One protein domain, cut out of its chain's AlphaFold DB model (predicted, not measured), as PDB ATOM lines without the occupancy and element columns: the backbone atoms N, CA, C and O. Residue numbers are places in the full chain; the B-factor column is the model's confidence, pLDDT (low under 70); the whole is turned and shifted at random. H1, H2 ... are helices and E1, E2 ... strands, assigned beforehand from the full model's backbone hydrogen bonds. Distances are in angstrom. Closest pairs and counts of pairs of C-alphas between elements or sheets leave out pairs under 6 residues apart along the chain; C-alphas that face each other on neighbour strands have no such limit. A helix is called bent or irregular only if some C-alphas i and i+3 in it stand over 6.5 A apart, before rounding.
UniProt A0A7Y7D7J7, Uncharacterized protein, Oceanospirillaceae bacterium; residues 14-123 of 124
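AT A GLANCE: This is residues 14 to 123 of the 124 residues of an uncharacterized protein of Oceanospirillaceae bacterium (UniProt A0A7Y7D7J7). What does the model look like? A twisted wall of five strands, E3 E2 E1 E4 E5, has H1 and H4 packed over one face, while the small helices H2 and H3 lie off its E3 edge. What makes it up? The printed part has 110 residues with four named helices and five named strands, in the order E1 H1 E2 H2 H3 E3 E4 E5 H4; the sheet is mixed and so is the class, helices and strands. It is compact and rounded, with a radius of gyration of the C-alphas of 13.2 A and spans of 36 by 33 by 29 A.

IN THESE COORDINATES: Where are the strands? E1 is residues 14 to 20, 19.6 A long, from C-alpha 14 at (-5.087, -38.622, 37.055); E2 is 44 to 49, 16.1 A; E3 is 71 to 73; E4 is 90 to 95, 16.7 A; E5 is 98 to 104, 18.1 A. Where are the helices? H1 is residues 25 to 38, 19.8 A long; H2 is 54 to 60; H3 is 62 to 70; H4 is 112 to 121, 13.7 A, ending with C-alpha 121 at (-6.161, -39.297, 48.309). H3 is irregular: C-alphas 63 and 66 are 9.0 A apart.

HOW THE PARTS SIT: How do the strands pair? E2 is parallel to E1, with N 19 and O 47 2.8 A apart, and to E3, with N 48 and O 72 2.8 A apart. E4 is antiparallel to E1, with N 16 and O 92 2.7 A apart, and makes a hairpin with E5, with N 95 and O 98 2.8 A apart. What is on the sheet? H1 and H4 lie on the same face, two layers, at heights of 9.6 A and 10.5 A; they touch, closest at the C-alphas of Gln 30 and Leu 113, 5.9 A, at a shallow tilt of 34.8 degrees, only just short of steep, the same way. Which units recur? E1, H1, E2 and E2, H2 H3, E3 are strand-helix-strand units, parallel neighbour strands with helices between, each with a right-handed crossover. How are the helix backbones? In H1, H2 and H4 every O i to N i+4 pair is within hydrogen-bond range; in H3 0 of 5 are, and 3 of 6 O i to N i+3 pairs.

THE WHOLE: How large is it? The two C-alphas farthest apart, of Lys 55 and Lys 123, are 36.5 A apart, and the printed part has no cut. Which link is long? E3 to E4, residues 74 to 89. Where is confidence low? pLDDT is under 70 at residues 82 to 86, 108 to 111 and 122 to 123.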
ATOM      1  N   PHE A  14      -6.391 -38.568  36.401       88.62
ATOM      2  CA  PHE A  14      -5.087 -38.622  37.055       88.62
ATOM      3  C   PHE A  14      -4.676 -37.240  37.544       88.62
ATOM      4  O   PHE A  14      -5.186 -36.213  37.096       88.62
ATOM      5  N   SER A  15      -3.701 -37.229  38.436       90.62
ATOM      6  CA  SER A  15      -3.114 -36.021  38.986       90.62
ATOM      7  C   SER A  15      -1.630 -35.961  38.635       90.62
ATOM      8  O   SER A  15      -0.929 -36.972  38.655       90.62
ATOM      9  N   LEU A  16      -1.146 -34.769  38.310       90.62
ATOM     10  CA  LEU A  16       0.263 -34.453  38.147       90.62
ATOM     11  C   LEU A  16       0.749 -33.722  39.387       90.62
ATOM     12  O   LEU A  16       0.181 -32.691  39.749       90.62
ATOM     13  N   LEU A  17       1.827 -34.220  39.986       92.56
ATOM     14  CA  LEU A  17       2.621 -33.455  40.934       92.56
ATOM     15  C   LEU A  17       3.878 -32.944  40.230       92.56
ATOM     16  O   LEU A  17       4.759 -33.727  39.877       92.56
ATOM     17  N   ILE A  18       3.955 -31.632  40.034       92.19
ATOM     18  CA  ILE A  18       5.128 -30.953  39.488       92.19
ATOM     19  C   ILE A  18       5.971 -30.459  40.662       92.19
ATOM     20  O   ILE A  18       5.499 -29.673  41.481       92.19
ATOM     21  N   ILE A  19       7.218 -30.914  40.741       92.19
ATOM     22  CA  ILE A  19       8.166 -30.601  41.809       92.19
ATOM     23  C   ILE A  19       9.337 -29.830  41.200       92.19
ATOM     24  O   ILE A  19      10.088 -30.391  40.400       92.19
ATOM     25  N   PRO A  20       9.539 -28.558  41.559       91.00
ATOM     26  CA  PRO A  20      10.729 -27.851  41.121       91.00
ATOM     27  C   PRO A  20      11.961 -28.309  41.919       91.00
ATOM     28  O   PRO A  20      11.869 -28.584  43.114       91.00
ATOM     29  N   ASP A  21      13.133 -28.394  41.279       88.69
ATOM     30  CA  ASP A  21      14.389 -28.713  41.987       88.69
ATOM     31  C   ASP A  21      15.029 -27.494  42.680       88.69
ATOM     32  O   ASP A  21      15.880 -27.644  43.559       88.69
ATOM     33  N   ILE A  22      14.594 -26.287  42.317       86.62
ATOM     34  CA  ILE A  22      14.986 -25.012  42.929       86.62
ATOM     35  C   ILE A  22      13.751 -24.303  43.482       86.62
ATOM     36  O   ILE A  22      12.670 -24.465  42.935       86.62
ATOM     37  N   GLY A  23      13.900 -23.502  44.538       84.00
ATOM     38  CA  GLY A  23      12.794 -22.760  45.152       84.00
ATOM     39  C   GLY A  23      12.661 -23.039  46.646       84.00
ATOM     40  O   GLY A  23      13.664 -23.192  47.346       84.00
ATOM     41  N   CYS A  24      11.424 -23.081  47.145       83.19
ATOM     42  CA  CYS A  24      11.141 -23.262  48.569       83.19
ATOM     43  C   CYS A  24      11.606 -24.639  49.072       83.19
ATOM     44  O   CYS A  24      10.967 -25.656  48.810       83.19
ATOM     45  N   SER A  25      12.706 -24.673  49.830       83.88
ATOM     46  CA  SER A  25      13.347 -25.921  50.267       83.88
ATOM     47  C   SER A  25      12.435 -26.820  51.106       83.88
ATOM     48  O   SER A  25      12.462 -28.033  50.916       83.88
ATOM     49  N   GLY A  26      11.603 -26.243  51.982       85.19
ATOM     50  CA  GLY A  26      10.638 -26.987  52.801       85.19
ATOM     51  C   GLY A  26       9.562 -27.678  51.960       85.19
ATOM     52  O   GLY A  26       9.437 -28.900  52.012       85.19
ATOM     53  N   CYS A  27       8.857 -26.917  51.115       85.94
ATOM     54  CA  CYS A  27       7.804 -27.460  50.252       85.94
ATOM     55  C   CYS A  27       8.358 -28.488  49.250       85.94
ATOM     56  O   CYS A  27       7.733 -29.518  49.011       85.94
ATOM     57  N   ILE A  28       9.552 -28.244  48.691       88.69
ATOM     58  CA  ILE A  28      10.228 -29.192  47.790       88.69
ATOM     59  C   ILE A  28      10.589 -30.483  48.529       88.69
ATOM     60  O   ILE A  28      10.397 -31.570  47.986       88.69
ATOM     61  N   TYR A  29      11.111 -30.386  49.754       88.12
ATOM     62  CA  TYR A  29      11.448 -31.557  50.560       88.12
ATOM     63  C   TYR A  29      10.207 -32.413  50.843       88.12
ATOM     64  O   TYR A  29      10.222 -33.609  50.561       88.12
ATOM     65  N   GLN A  30       9.114 -31.796  51.297       89.06
ATOM     66  CA  GLN A  30       7.845 -32.488  51.550       89.06
ATOM     67  C   GLN A  30       7.270 -33.119  50.273       89.06
ATOM     68  O   GLN A  30       6.848 -34.271  50.295       89.06
ATOM     69  N   ALA A  31       7.335 -32.425  49.132       90.00
ATOM     70  CA  ALA A  31       6.912 -32.982  47.847       90.00
ATOM     71  C   ALA A  31       7.745 -34.208  47.433       90.00
ATOM     72  O   ALA A  31       7.208 -35.181  46.907       90.00
ATOM     73  N   LYS A  32       9.062 -34.184  47.687       89.31
ATOM     74  CA  LYS A  32       9.957 -35.323  47.425       89.31
ATOM     75  C   LYS A  32       9.681 -36.501  48.362       89.31
ATOM     76  O   LYS A  32       9.782 -37.639  47.913       89.31
ATOM     77  N   GLN A  33       9.321 -36.246  49.622       90.31
ATOM     78  CA  GLN A  33       8.868 -37.296  50.540       90.31
ATOM     79  C   GLN A  33       7.572 -37.934  50.036       90.31
ATOM     80  O   GLN A  33       7.545 -39.140  49.814       90.31
ATOM     81  N   PHE A  34       6.559 -37.118  49.730       91.31
ATOM     82  CA  PHE A  34       5.293 -37.602  49.181       91.31
ATOM     83  C   PHE A  34       5.502 -38.436  47.910       91.31
ATOM     84  O   PHE A  34       4.924 -39.510  47.775       91.31
ATOM     85  N   LEU A  35       6.384 -37.987  47.006       92.44
ATOM     86  CA  LEU A  35       6.783 -38.758  45.829       92.44
ATOM     87  C   LEU A  35       7.361 -40.120  46.213       92.44
ATOM     88  O   LEU A  35       6.919 -41.124  45.668       92.44
ATOM     89  N   ALA A  36       8.341 -40.181  47.116       90.44
ATOM     90  CA  ALA A  36       8.992 -41.439  47.482       90.44
ATOM     91  C   ALA A  36       8.008 -42.478  48.052       90.44
ATOM     92  O   ALA A  36       8.169 -43.677  47.782       90.44
ATOM     93  N   ASP A  37       6.993 -42.003  48.778       91.19
ATOM     94  CA  ASP A  37       5.953 -42.817  49.407       91.19
ATOM     95  C   ASP A  37       4.851 -43.236  48.415       91.19
ATOM     96  O   ASP A  37       4.311 -44.337  48.520       91.19
ATOM     97  N   HIS A  38       4.562 -42.409  47.402       92.31
ATOM     98  CA  HIS A  38       3.415 -42.582  46.499       92.31
ATOM     99  C   HIS A  38       3.769 -42.818  45.026       92.31
ATOM    100  O   HIS A  38       2.862 -42.865  44.194       92.31
ATOM    101  N   ILE A  39       5.046 -43.010  44.684       91.38
ATOM    102  CA  ILE A  39       5.526 -43.203  43.301       91.38
ATOM    103  C   ILE A  39       4.834 -44.348  42.549       91.38
ATOM    104  O   ILE A  39       4.754 -44.338  41.324       91.38
ATOM    105  N   ASP A  40       4.323 -45.332  43.284       90.56
ATOM    106  CA  ASP A  40       3.650 -46.510  42.742       90.56
ATOM    107  C   ASP A  40       2.121 -46.336  42.631       90.56
ATOM    108  O   ASP A  40       1.422 -47.254  42.206       90.56
ATOM    109  N   THR A  41       1.588 -45.160  42.984       89.50
ATOM    110  CA  THR A  41       0.150 -44.863  42.930       89.50
ATOM    111  C   THR A  41      -0.285 -44.618  41.482       89.50
ATOM    112  O   THR A  41       0.067 -43.584  40.919       89.50
ATOM    113  N   PRO A  42      -1.121 -45.481  40.865       85.19
ATOM    114  CA  PRO A  42      -1.380 -45.433  39.418       85.19
ATOM    115  C   PRO A  42      -1.987 -44.119  38.906       85.19
ATOM    116  O   PRO A  42      -1.811 -43.754  37.746       85.19
ATOM    117  N   LYS A  43      -2.720 -43.403  39.767       88.50
ATOM    118  CA  LYS A  43      -3.394 -42.141  39.427       88.50
ATOM    119  C   LYS A  43      -2.528 -40.899  39.649       88.50
ATOM    120  O   LYS A  43      -3.000 -39.799  39.376       88.50
ATOM    121  N   ILE A  44      -1.299 -41.041  40.147       90.75
ATOM    122  CA  ILE A  44      -0.392 -39.917  40.394       90.75
ATOM    123  C   ILE A  44       0.806 -40.054  39.469       90.75
ATOM    124  O   ILE A  44       1.472 -41.084  39.446       90.75
ATOM    125  N   ARG A  45       1.094 -39.004  38.704       91.50
ATOM    126  CA  ARG A  45       2.307 -38.923  37.889       91.50
ATOM    127  C   ARG A  45       3.175 -37.792  38.419       91.50
ATOM    128  O   ARG A  45       2.673 -36.717  38.754       91.50
ATOM    129  N   PHE A  46       4.475 -38.031  38.477       92.75
ATOM    130  CA  PHE A  46       5.428 -37.099  39.061       92.75
ATOM    131  C   PHE A  46       6.289 -36.470  37.974       92.75
ATOM    132  O   PHE A  46       6.844 -37.170  37.126       92.75
ATOM    133  N   VAL A  47       6.407 -35.147  38.017       92.62
ATOM    134  CA  VAL A  47       7.257 -34.369  37.118       92.62
ATOM    135  C   VAL A  47       8.240 -33.571  37.953       92.62
ATOM    136  O   VAL A  47       7.840 -32.856  38.864       92.62
ATOM    137  N   VAL A  48       9.524 -33.654  37.627       92.12
ATOM    138  CA  VAL A  48      10.566 -32.823  38.232       92.12
ATOM    139  C   VAL A  48      11.010 -31.790  37.210       92.12
ATOM    140  O   VAL A  48      11.408 -32.156  36.110       92.12
ATOM    141  N   THR A  49      10.935 -30.508  37.556       91.25
ATOM    142  CA  THR A  49      11.236 -29.380  36.655       91.25
ATOM    143  C   THR A  49      12.218 -28.402  37.308       91.25
ATOM    144  O   THR A  49      12.675 -28.626  38.432       91.25
ATOM    145  N   SER A  50      12.592 -27.334  36.605       88.75
ATOM    146  CA  SER A  50      13.604 -26.365  37.046       88.75
ATOM    147  C   SER A  50      14.933 -27.036  37.418       88.75
ATOM    148  O   SER A  50      15.597 -26.654  38.384       88.75
ATOM    149  N   ILE A  51      15.308 -28.071  36.658       89.19
ATOM    150  CA  ILE A  51      16.507 -28.877  36.899       89.19
ATOM    151  C   ILE A  51      17.742 -28.069  36.498       89.19
ATOM    152  O   ILE A  51      17.903 -27.680  35.343       89.19
ATOM    153  N   THR A  52      18.639 -27.845  37.453       84.12
ATOM    154  CA  THR A  52      19.884 -27.090  37.235       84.12
ATOM    155  C   THR A  52      21.021 -27.963  36.711       84.12
ATOM    156  O   THR A  52      21.860 -27.498  35.941       84.12
ATOM    157  N   SER A  53      21.049 -29.237  37.106       85.62
ATOM    158  CA  SER A  53      22.092 -30.197  36.746       85.62
ATOM    159  C   SER A  53      21.513 -31.605  36.676       85.62
ATOM    160  O   SER A  53      20.877 -32.085  37.615       85.62
ATOM    161  N   LYS A  54      21.781 -32.299  35.565       83.75
ATOM    162  CA  LYS A  54      21.406 -33.707  35.395       83.75
ATOM    163  C   LYS A  54      22.110 -34.616  36.410       83.75
ATOM    164  O   LYS A  54      21.489 -35.515  36.952       83.75
ATOM    165  N   LYS A  55      23.384 -34.359  36.715       83.69
ATOM    166  CA  LYS A  55      24.120 -35.168  37.701       83.69
ATOM    167  C   LYS A  55      23.548 -35.000  39.105       83.69
ATOM    168  O   LYS A  55      23.418 -35.971  39.843       83.69
ATOM    169  N   ASP A  56      23.185 -33.771  39.458       83.12
ATOM    170  CA  ASP A  56      22.655 -33.461  40.783       83.12
ATOM    171  C   ASP A  56      21.278 -34.096  40.962       83.12
ATOM    172  O   ASP A  56      20.984 -34.616  42.036       83.12
ATOM    173  N   ILE A  57      20.443 -34.088  39.912       84.69
ATOM    174  CA  ILE A  57      19.125 -34.719  39.972       84.69
ATOM    175  C   ILE A  57      19.232 -36.242  40.051       84.69
ATOM    176  O   ILE A  57      18.561 -36.840  40.880       84.69
ATOM    177  N   GLU A  58      20.127 -36.865  39.282       81.56
ATOM    178  CA  GLU A  58      20.374 -38.311  39.361       81.56
ATOM    179  C   GLU A  58      20.787 -38.730  40.780       81.56
ATOM    180  O   GLU A  58      20.227 -39.676  41.326       81.56
ATOM    181  N   PHE A  59      21.682 -37.972  41.422       83.38
ATOM    182  CA  PHE A  59      22.096 -38.224  42.805       83.38
ATOM    183  C   PHE A  59      20.957 -38.005  43.816       83.38
ATOM    184  O   PHE A  59      20.705 -38.845  44.676       83.38
ATOM    185  N   LYS A  60      20.215 -36.895  43.698       82.75
ATOM    186  CA  LYS A  60      19.081 -36.556  44.582       82.75
ATOM    187  C   LYS A  60      17.904 -37.523  44.487       82.75
ATOM    188  O   LYS A  60      16.996 -37.409  45.308       82.75
ATOM    189  N   PHE A  61      17.859 -38.360  43.457       83.44
ATOM    190  CA  PHE A  61      16.798 -39.331  43.212       83.44
ATOM    191  C   PHE A  61      17.311 -40.779  43.254       83.44
ATOM    192  O   PHE A  61      16.532 -41.705  43.036       83.44
ATOM    193  N   GLU A  62      18.578 -41.000  43.623       81.06
ATOM    194  CA  GLU A  62      19.179 -42.329  43.783       81.06
ATOM    195  C   GLU A  62      18.408 -43.190  44.804       81.06
ATOM    196  O   GLU A  62      18.280 -44.404  44.638       81.06
ATOM    197  N   GLN A  63      17.787 -42.569  45.816       81.44
ATOM    198  CA  GLN A  63      16.935 -43.260  46.790       81.44
ATOM    199  C   GLN A  63      15.683 -43.905  46.176       81.44
ATOM    200  O   GLN A  63      15.100 -44.799  46.790       81.44
ATOM    201  N   LEU A  64      15.263 -43.480  44.978       82.50
ATOM    202  CA  LEU A  64      14.172 -44.133  44.254       82.50
ATOM    203  C   LEU A  64      14.599 -45.449  43.600       82.50
ATOM    204  O   LEU A  64      13.725 -46.236  43.237       82.50
ATOM    205  N   LYS A  65      15.909 -45.711  43.505       84.31
ATOM    206  CA  LYS A  65      16.498 -46.928  42.936       84.31
ATOM    207  C   LYS A  65      15.948 -47.221  41.533       84.31
ATOM    208  O   LYS A  65      16.078 -46.405  40.627       84.31
ATOM    209  N   ASP A  66      15.327 -48.379  41.365       84.62
ATOM    210  CA  ASP A  66      14.740 -48.895  40.134       84.62
ATOM    211  C   ASP A  66      13.431 -48.204  39.734       84.62
ATOM    212  O   ASP A  66      12.927 -48.478  38.654       84.62
ATOM    213  N   ARG A  67      12.901 -47.295  40.563       85.75
ATOM    214  CA  ARG A  67      11.637 -46.578  40.317       85.75
ATOM    215  C   ARG A  67      11.827 -45.199  39.681       85.75
ATOM    216  O   ARG A  67      10.860 -44.465  39.506       85.75
ATOM    217  N   VAL A  68      13.066 -44.801  39.381       84.50
ATOM    218  CA  VAL A  68      13.386 -43.473  38.822       84.50
ATOM    219  C   VAL A  68      12.733 -43.230  37.455       84.50
ATOM    220  O   VAL A  68      12.432 -42.093  37.104       84.50
ATOM    221  N   ASP A  69      12.463 -44.298  36.705       85.06
ATOM    222  CA  ASP A  69      11.775 -44.292  35.413       85.06
ATOM    223  C   ASP A  69      10.302 -43.853  35.505       85.06
ATOM    224  O   ASP A  69       9.733 -43.399  34.513       85.06
ATOM    225  N   LYS A  70       9.700 -43.918  36.700       87.62
ATOM    226  CA  LYS A  70       8.335 -43.434  36.979       87.62
ATOM    227  C   LYS A  70       8.249 -41.920  37.166       87.62
ATOM    228  O   LYS A  70       7.149 -41.379  37.297       87.62
ATOM    229  N   VAL A  71       9.387 -41.226  37.184       90.81
ATOM    230  CA  VAL A  71       9.458 -39.769  37.314       90.81
ATOM    231  C   VAL A  71       9.831 -39.154  35.972       90.81
ATOM    232  O   VAL A  71      10.861 -39.474  35.379       90.81
ATOM    233  N   LEU A  72       9.015 -38.214  35.498       91.44
ATOM    234  CA  LEU A  72       9.337 -37.433  34.310       91.44
ATOM    235  C   LEU A  72      10.275 -36.281  34.683       91.44
ATOM    236  O   LEU A  72       9.892 -35.372  35.418       91.44
ATOM    237  N   PHE A  73      11.488 -36.274  34.137       90.38
ATOM    238  CA  PHE A  73      12.437 -35.173  34.316       90.38
ATOM    239  C   PHE A  73      12.313 -34.153  33.178       90.38
ATOM    240  O   PHE A  73      12.721 -34.395  32.040       90.38
ATOM    241  N   ASP A  74      11.766 -32.986  33.495       90.00
ATOM    242  CA  ASP A  74      11.586 -31.854  32.594       90.00
ATOM    243  C   ASP A  74      12.841 -30.972  32.541       90.00
ATOM    244  O   ASP A  74      12.908 -29.881  33.105       90.00
ATOM    245  N   TYR A  75      13.857 -31.441  31.817       86.38
ATOM    246  CA  TYR A  75      15.107 -30.697  31.607       86.38
ATOM    247  C   TYR A  75      14.936 -29.403  30.795       86.38
ATOM    248  O   TYR A  75      15.828 -28.559  30.786       86.38
ATOM    249  N   ASN A  76      13.813 -29.254  30.086       86.38
ATOM    250  CA  ASN A  76      13.558 -28.131  29.187       86.38
ATOM    251  C   ASN A  76      12.571 -27.112  29.771       86.38
ATOM    252  O   ASN A  76      12.178 -26.188  29.055       86.38
ATOM    253  N   ASN A  77      12.174 -27.261  31.040       84.19
ATOM    254  CA  ASN A  77      11.279 -26.336  31.733       84.19
ATOM    255  C   ASN A  77       9.940 -26.118  31.004       84.19
ATOM    256  O   ASN A  77       9.421 -25.003  30.927       84.19
ATOM    257  N   ARG A  78       9.375 -27.189  30.441       83.56
ATOM    258  CA  ARG A  78       8.079 -27.198  29.743       83.56
ATOM    259  C   ARG A  78       6.893 -27.064  30.699       83.56
ATOM    260  O   ARG A  78       5.817 -26.651  30.259       83.56
ATOM    261  N   PHE A  79       7.085 -27.412  31.973       78.38
ATOM    262  CA  PHE A  79       6.044 -27.434  33.007       78.38
ATOM    263  C   PHE A  79       6.028 -26.198  33.912       78.38
ATOM    264  O   PHE A  79       5.176 -26.102  34.794       78.38
ATOM    265  N   ILE A  80       6.921 -25.236  33.676       75.38
ATOM    266  CA  ILE A  80       6.940 -23.958  34.390       75.38
ATOM    267  C   ILE A  80       6.565 -22.805  33.462       75.38
ATOM    268  O   ILE A  80       6.876 -22.809  32.269       75.38
ATOM    269  N   ASP A  81       5.908 -21.787  34.016       71.00
ATOM    270  CA  ASP A  81       5.811 -20.493  33.347       71.00
ATOM    271  C   ASP A  81       7.096 -19.710  33.633       71.00
ATOM    272  O   ASP A  81       7.402 -19.382  34.778       71.00
ATOM    273  N   GLN A  82       7.854 -19.407  32.577       62.31
ATOM    274  CA  GLN A  82       9.132 -18.693  32.656       62.31
ATOM    275  C   GLN A  82       9.005 -17.267  33.221       62.31
ATOM    276  O   GLN A  82      10.018 -16.629  33.495       62.31
ATOM    277  N   LYS A  83       7.780 -16.745  33.374       59.19
ATOM    278  CA  LYS A  83       7.512 -15.438  33.987       59.19
ATOM    279  C   LYS A  83       7.373 -15.486  35.512       59.19
ATOM    280  O   LYS A  83       7.261 -14.426  36.125       59.19
ATOM    281  N   ILE A  84       7.348 -16.673  36.118       62.19
ATOM    282  CA  ILE A  84       7.200 -16.838  37.567       62.19
ATOM    283  C   ILE A  84       8.574 -16.744  38.246       62.19
ATOM    284  O   ILE A  84       9.552 -17.331  37.787       62.19
ATOM    285  N   VAL A  85       8.636 -15.980  39.339       56.81
ATOM    286  CA  VAL A  85       9.869 -15.688  40.097       56.81
ATOM    287  C   VAL A  85      10.155 -16.750  41.164       56.81
ATOM    288  O   VAL A  85      11.313 -16.993  41.495       56.81
ATOM    289  N   GLU A  86       9.117 -17.412  41.679       65.56
ATOM    290  CA  GLU A  86       9.222 -18.408  42.745       65.56
ATOM    291  C   GLU A  86       8.650 -19.752  42.301       65.56
ATOM    292  O   GLU A  86       7.517 -19.854  41.836       65.56
ATOM    293  N   PHE A  87       9.450 -20.805  42.445       80.62
ATOM    294  CA  PHE A  87       9.059 -22.148  42.050       80.62
ATOM    295  C   PHE A  87       8.519 -22.913  43.260       80.62
ATOM    296  O   PHE A  87       9.266 -23.253  44.184       80.62
ATOM    297  N   TYR A  88       7.220 -23.201  43.227       86.50
ATOM    298  CA  TYR A  88       6.528 -24.020  44.217       86.50
ATOM    299  C   TYR A  88       6.073 -25.347  43.607       86.50
ATOM    300  O   TYR A  88       5.824 -25.409  42.399       86.50
ATOM    301  N   PRO A  89       5.948 -26.418  44.415       90.12
ATOM    302  CA  PRO A  89       5.254 -27.614  43.973       90.12
ATOM    303  C   PRO A  89       3.848 -27.265  43.486       90.12
ATOM    304  O   PRO A  89       3.175 -26.416  44.071       90.12
ATOM    305  N   ARG A  90       3.399 -27.921  42.419       89.25
ATOM    306  CA  ARG A  90       2.102 -27.657  41.795       89.25
ATOM    307  C   ARG A  90       1.354 -28.952  41.552       89.25
ATOM    308  O   ARG A  90       1.935 -29.934  41.096       89.25
ATOM    309  N   ILE A  91       0.055 -28.924  41.819       89.81
ATOM    310  CA  ILE A  91      -0.860 -30.030  41.570       89.81
ATOM    311  C   ILE A  91      -1.735 -29.659  40.390       89.81
ATOM    312  O   ILE A  91      -2.368 -28.606  40.399       89.81
ATOM    313  N   ILE A  92      -1.808 -30.547  39.404       88.81
ATOM    314  CA  ILE A  92      -2.753 -30.427  38.295       88.81
ATOM    315  C   ILE A  92      -3.591 -31.699  38.246       88.81
ATOM    316  O   ILE A  92      -3.030 -32.784  38.140       88.81
ATOM    317  N   GLN A  93      -4.915 -31.592  38.316       89.44
ATOM    318  CA  GLN A  93      -5.804 -32.747  38.173       89.44
ATOM    319  C   GLN A  93      -6.467 -32.724  36.807       89.44
ATOM    320  O   GLN A  93      -6.983 -31.694  36.363       89.44
ATOM    321  N   PHE A  94      -6.484 -33.886  36.169       87.94
ATOM    322  CA  PHE A  94      -7.148 -34.115  34.904       87.94
ATOM    323  C   PHE A  94      -8.355 -35.017  35.108       87.94
ATOM    324  O   PHE A  94      -8.275 -36.037  35.794       87.94
ATOM    325  N   SER A  95      -9.461 -34.654  34.465       88.00
ATOM    326  CA  SER A  95     -10.612 -35.528  34.305       88.00
ATOM    327  C   SER A  95     -10.975 -35.658  32.839       88.00
ATOM    328  O   SER A  95     -11.212 -34.649  32.173       88.00
ATOM    329  N   PHE A  96     -10.981 -36.893  32.333       86.25
ATOM    330  CA  PHE A  96     -11.261 -37.200  30.923       86.25
ATOM    331  C   PHE A  96     -10.490 -36.280  29.959       86.25
ATOM    332  O   PHE A  96     -11.051 -35.612  29.087       86.25
ATOM    333  N   GLY A  97      -9.184 -36.155  30.210       82.19
ATOM    334  CA  GLY A  97      -8.267 -35.325  29.431       82.19
ATOM    335  C   GLY A  97      -8.408 -33.805  29.585       82.19
ATOM    336  O   GLY A  97      -7.706 -33.064  28.897       82.19
ATOM    337  N   LYS A  98      -9.269 -33.312  30.482       85.00
ATOM    338  CA  LYS A  98      -9.423 -31.880  30.776       85.00
ATOM    339  C   LYS A  98      -8.809 -31.527  32.120       85.00
ATOM    340  O   LYS A  98      -9.063 -32.207  33.107       85.00
ATOM    341  N   GLU A  99      -8.048 -30.439  32.163       88.50
ATOM    342  CA  GLU A  99      -7.600 -29.834  33.420       88.50
ATOM    343  C   GLU A  99      -8.825 -29.346  34.208       88.50
ATOM    344  O   GLU A  99      -9.614 -28.545  33.701       88.50
ATOM    345  N   VAL A 100      -9.007 -29.862  35.424       89.25
ATOM    346  CA  VAL A 100     -10.122 -29.504  36.322       89.25
ATOM    347  C   VAL A 100      -9.654 -28.857  37.625       89.25
ATOM    348  O   VAL A 100     -10.464 -28.278  38.343       89.25
ATOM    349  N   PHE A 101      -8.358 -28.936  37.926       88.44
ATOM    350  CA  PHE A 101      -7.729 -28.308  39.084       88.44
ATOM    351  C   PHE A 101      -6.268 -27.998  38.769       88.44
ATOM    352  O   PHE A 101      -5.603 -28.808  38.122       88.44
ATOM    353  N   ASN A 102      -5.777 -26.851  39.234       88.25
ATOM    354  CA  ASN A 102      -4.402 -26.408  39.039       88.25
ATOM    355  C   ASN A 102      -4.031 -25.409  40.136       88.25
ATOM    356  O   ASN A 102      -4.469 -24.259  40.096       88.25
ATOM    357  N   GLU A 103      -3.259 -25.851  41.124       86.44
ATOM    358  CA  GLU A 103      -2.838 -25.000  42.235       86.44
ATOM    359  C   GLU A 103      -1.379 -25.215  42.619       86.44
ATOM    360  O   GLU A 103      -0.851 -26.329  42.591       86.44
ATOM    361  N   GLU A 104      -0.746 -24.121  43.031       86.62
ATOM    362  CA  GLU A 104       0.557 -24.124  43.683       86.62
ATOM    363  C   GLU A 104       0.406 -24.353  45.186       86.62
ATOM    364  O   GLU A 104      -0.520 -23.852  45.836       86.62
ATOM    365  N   ILE A 105       1.364 -25.080  45.749       84.75
ATOM    366  CA  ILE A 105       1.438 -25.333  47.179       84.75
ATOM    367  C   ILE A 105       2.423 -24.357  47.788       84.75
ATOM    368  O   ILE A 105       3.642 -24.535  47.753       84.75
ATOM    369  N   LEU A 106       1.841 -23.291  48.318       81.94
ATOM    370  CA  LEU A 106       2.559 -22.199  48.942       81.94
ATOM    371  C   LEU A 106       2.930 -22.547  50.391       81.94
ATOM    372  O   LEU A 106       2.180 -23.255  51.070       81.94
ATOM    373  N   PRO A 107       4.041 -22.003  50.907       75.00
ATOM    374  CA  PRO A 107       4.396 -22.132  52.312       75.00
ATOM    375  C   PRO A 107       3.310 -21.500  53.192       75.00
ATOM    376  O   PRO A 107       2.842 -20.396  52.921       75.00
ATOM    377  N   GLY A 108       2.916 -22.186  54.265       67.81
ATOM    378  CA  GLY A 108       1.963 -21.658  55.248       67.81
ATOM    379  C   GLY A 108       0.479 -21.896  54.943       67.81
ATOM    380  O   GLY A 108      -0.340 -21.648  55.827       67.81
ATOM    381  N   LYS A 109       0.114 -22.448  53.770       63.69
ATOM    382  CA  LYS A 109      -1.037 -23.375  53.732       63.69
ATOM    383  C   LYS A 109      -0.664 -24.557  54.650       63.69
ATOM    384  O   LYS A 109       0.527 -24.821  54.801       63.69
ATOM    385  N   GLU A 110      -1.633 -25.170  55.332       58.75
ATOM    386  CA  GLU A 110      -1.454 -26.295  56.278       58.75
ATOM    387  C   GLU A 110      -0.373 -27.301  55.847       58.75
ATOM    388  O   GLU A 110      -0.091 -27.391  54.652       58.75
ATOM    389  N   ASP A 111       0.220 -28.043  56.802       67.88
ATOM    390  CA  ASP A 111       1.331 -28.990  56.573       67.88
ATOM    391  C   ASP A 111       1.284 -29.565  55.151       67.88
ATOM    392  O   ASP A 111       0.339 -30.259  54.780       67.88
ATOM    393  N   THR A 112       2.247 -29.171  54.312       71.69
ATOM    394  CA  THR A 112       2.222 -29.421  52.864       71.69
ATOM    395  C   THR A 112       2.043 -30.909  52.562       71.69
ATOM    396  O   THR A 112       1.397 -31.242  51.574       71.69
ATOM    397  N   LEU A 113       2.526 -31.801  53.440       74.00
ATOM    398  CA  LEU A 113       2.231 -33.234  53.370       74.00
ATOM    399  C   LEU A 113       0.736 -33.530  53.503       74.00
ATOM    400  O   LEU A 113       0.182 -34.163  52.615       74.00
ATOM    401  N   ASN A 114       0.060 -33.006  54.526       77.56
ATOM    402  CA  ASN A 114      -1.391 -33.148  54.669       77.56
ATOM    403  C   ASN A 114      -2.137 -32.566  53.464       77.56
ATOM    404  O   ASN A 114      -3.069 -33.190  52.972       77.56
ATOM    405  N   THR A 115      -1.680 -31.430  52.924       79.00
ATOM    406  CA  THR A 115      -2.247 -30.865  51.687       79.00
ATOM    407  C   THR A 115      -2.128 -31.850  50.515       79.00
ATOM    408  O   THR A 115      -3.071 -31.999  49.738       79.00
ATOM    409  N   PHE A 116      -0.992 -32.542  50.371       81.88
ATOM    410  CA  PHE A 116      -0.842 -33.589  49.361       81.88
ATOM    411  C   PHE A 116      -1.794 -34.760  49.618       81.88
ATOM    412  O   PHE A 116      -2.529 -35.147  48.710       81.88
ATOM    413  N   GLU A 117      -1.823 -35.289  50.838       83.69
ATOM    414  CA  GLU A 117      -2.693 -36.410  51.209       83.69
ATOM    415  C   GLU A 117      -4.167 -36.090  50.935       83.69
ATOM    416  O   GLU A 117      -4.877 -36.849  50.274       83.69
ATOM    417  N   GLU A 118      -4.629 -34.915  51.351       81.88
ATOM    418  CA  GLU A 118      -5.994 -34.466  51.105       81.88
ATOM    419  C   GLU A 118      -6.269 -34.316  49.609       81.88
ATOM    420  O   GLU A 118      -7.237 -34.876  49.096       81.88
ATOM    421  N   LEU A 119      -5.425 -33.609  48.862       79.56
ATOM    422  CA  LEU A 119      -5.710 -33.320  47.455       79.56
ATOM    423  C   LEU A 119      -5.580 -34.546  46.546       79.56
ATOM    424  O   LEU A 119      -6.307 -34.635  45.552       79.56
ATOM    425  N   PHE A 120      -4.688 -35.487  46.862       79.06
ATOM    426  CA  PHE A 120      -4.451 -36.675  46.042       79.06
ATOM    427  C   PHE A 120      -5.246 -37.906  46.490       79.06
ATOM    428  O   PHE A 120      -5.624 -38.699  45.625       79.06
ATOM    429  N   LEU A 121      -5.528 -38.077  47.789       72.94
ATOM    430  CA  LEU A 121      -6.161 -39.297  48.309       72.94
ATOM    431  C   LEU A 121      -7.623 -39.122  48.743       72.94
ATOM    432  O   LEU A 121      -8.359 -40.108  48.733       72.94
ATOM    433  N   SER A 122      -8.095 -37.907  49.057       62.19
ATOM    434  CA  SER A 122      -9.469 -37.711  49.572       62.19
ATOM    435  C   SER A 122     -10.594 -37.788  48.524       62.19
ATOM    436  O   SER A 122     -11.765 -37.653  48.873       62.19
ATOM    437  N   LYS A 123     -10.281 -38.017  47.241       51.44
ATOM    438  CA  LYS A 123     -11.269 -38.035  46.139       51.44
ATOM    439  C   LYS A 123     -11.422 -39.378  45.408       51.44
ATOM    440  O   LYS A 123     -11.799 -39.380  44.235       51.44
TER     441      LYS A 123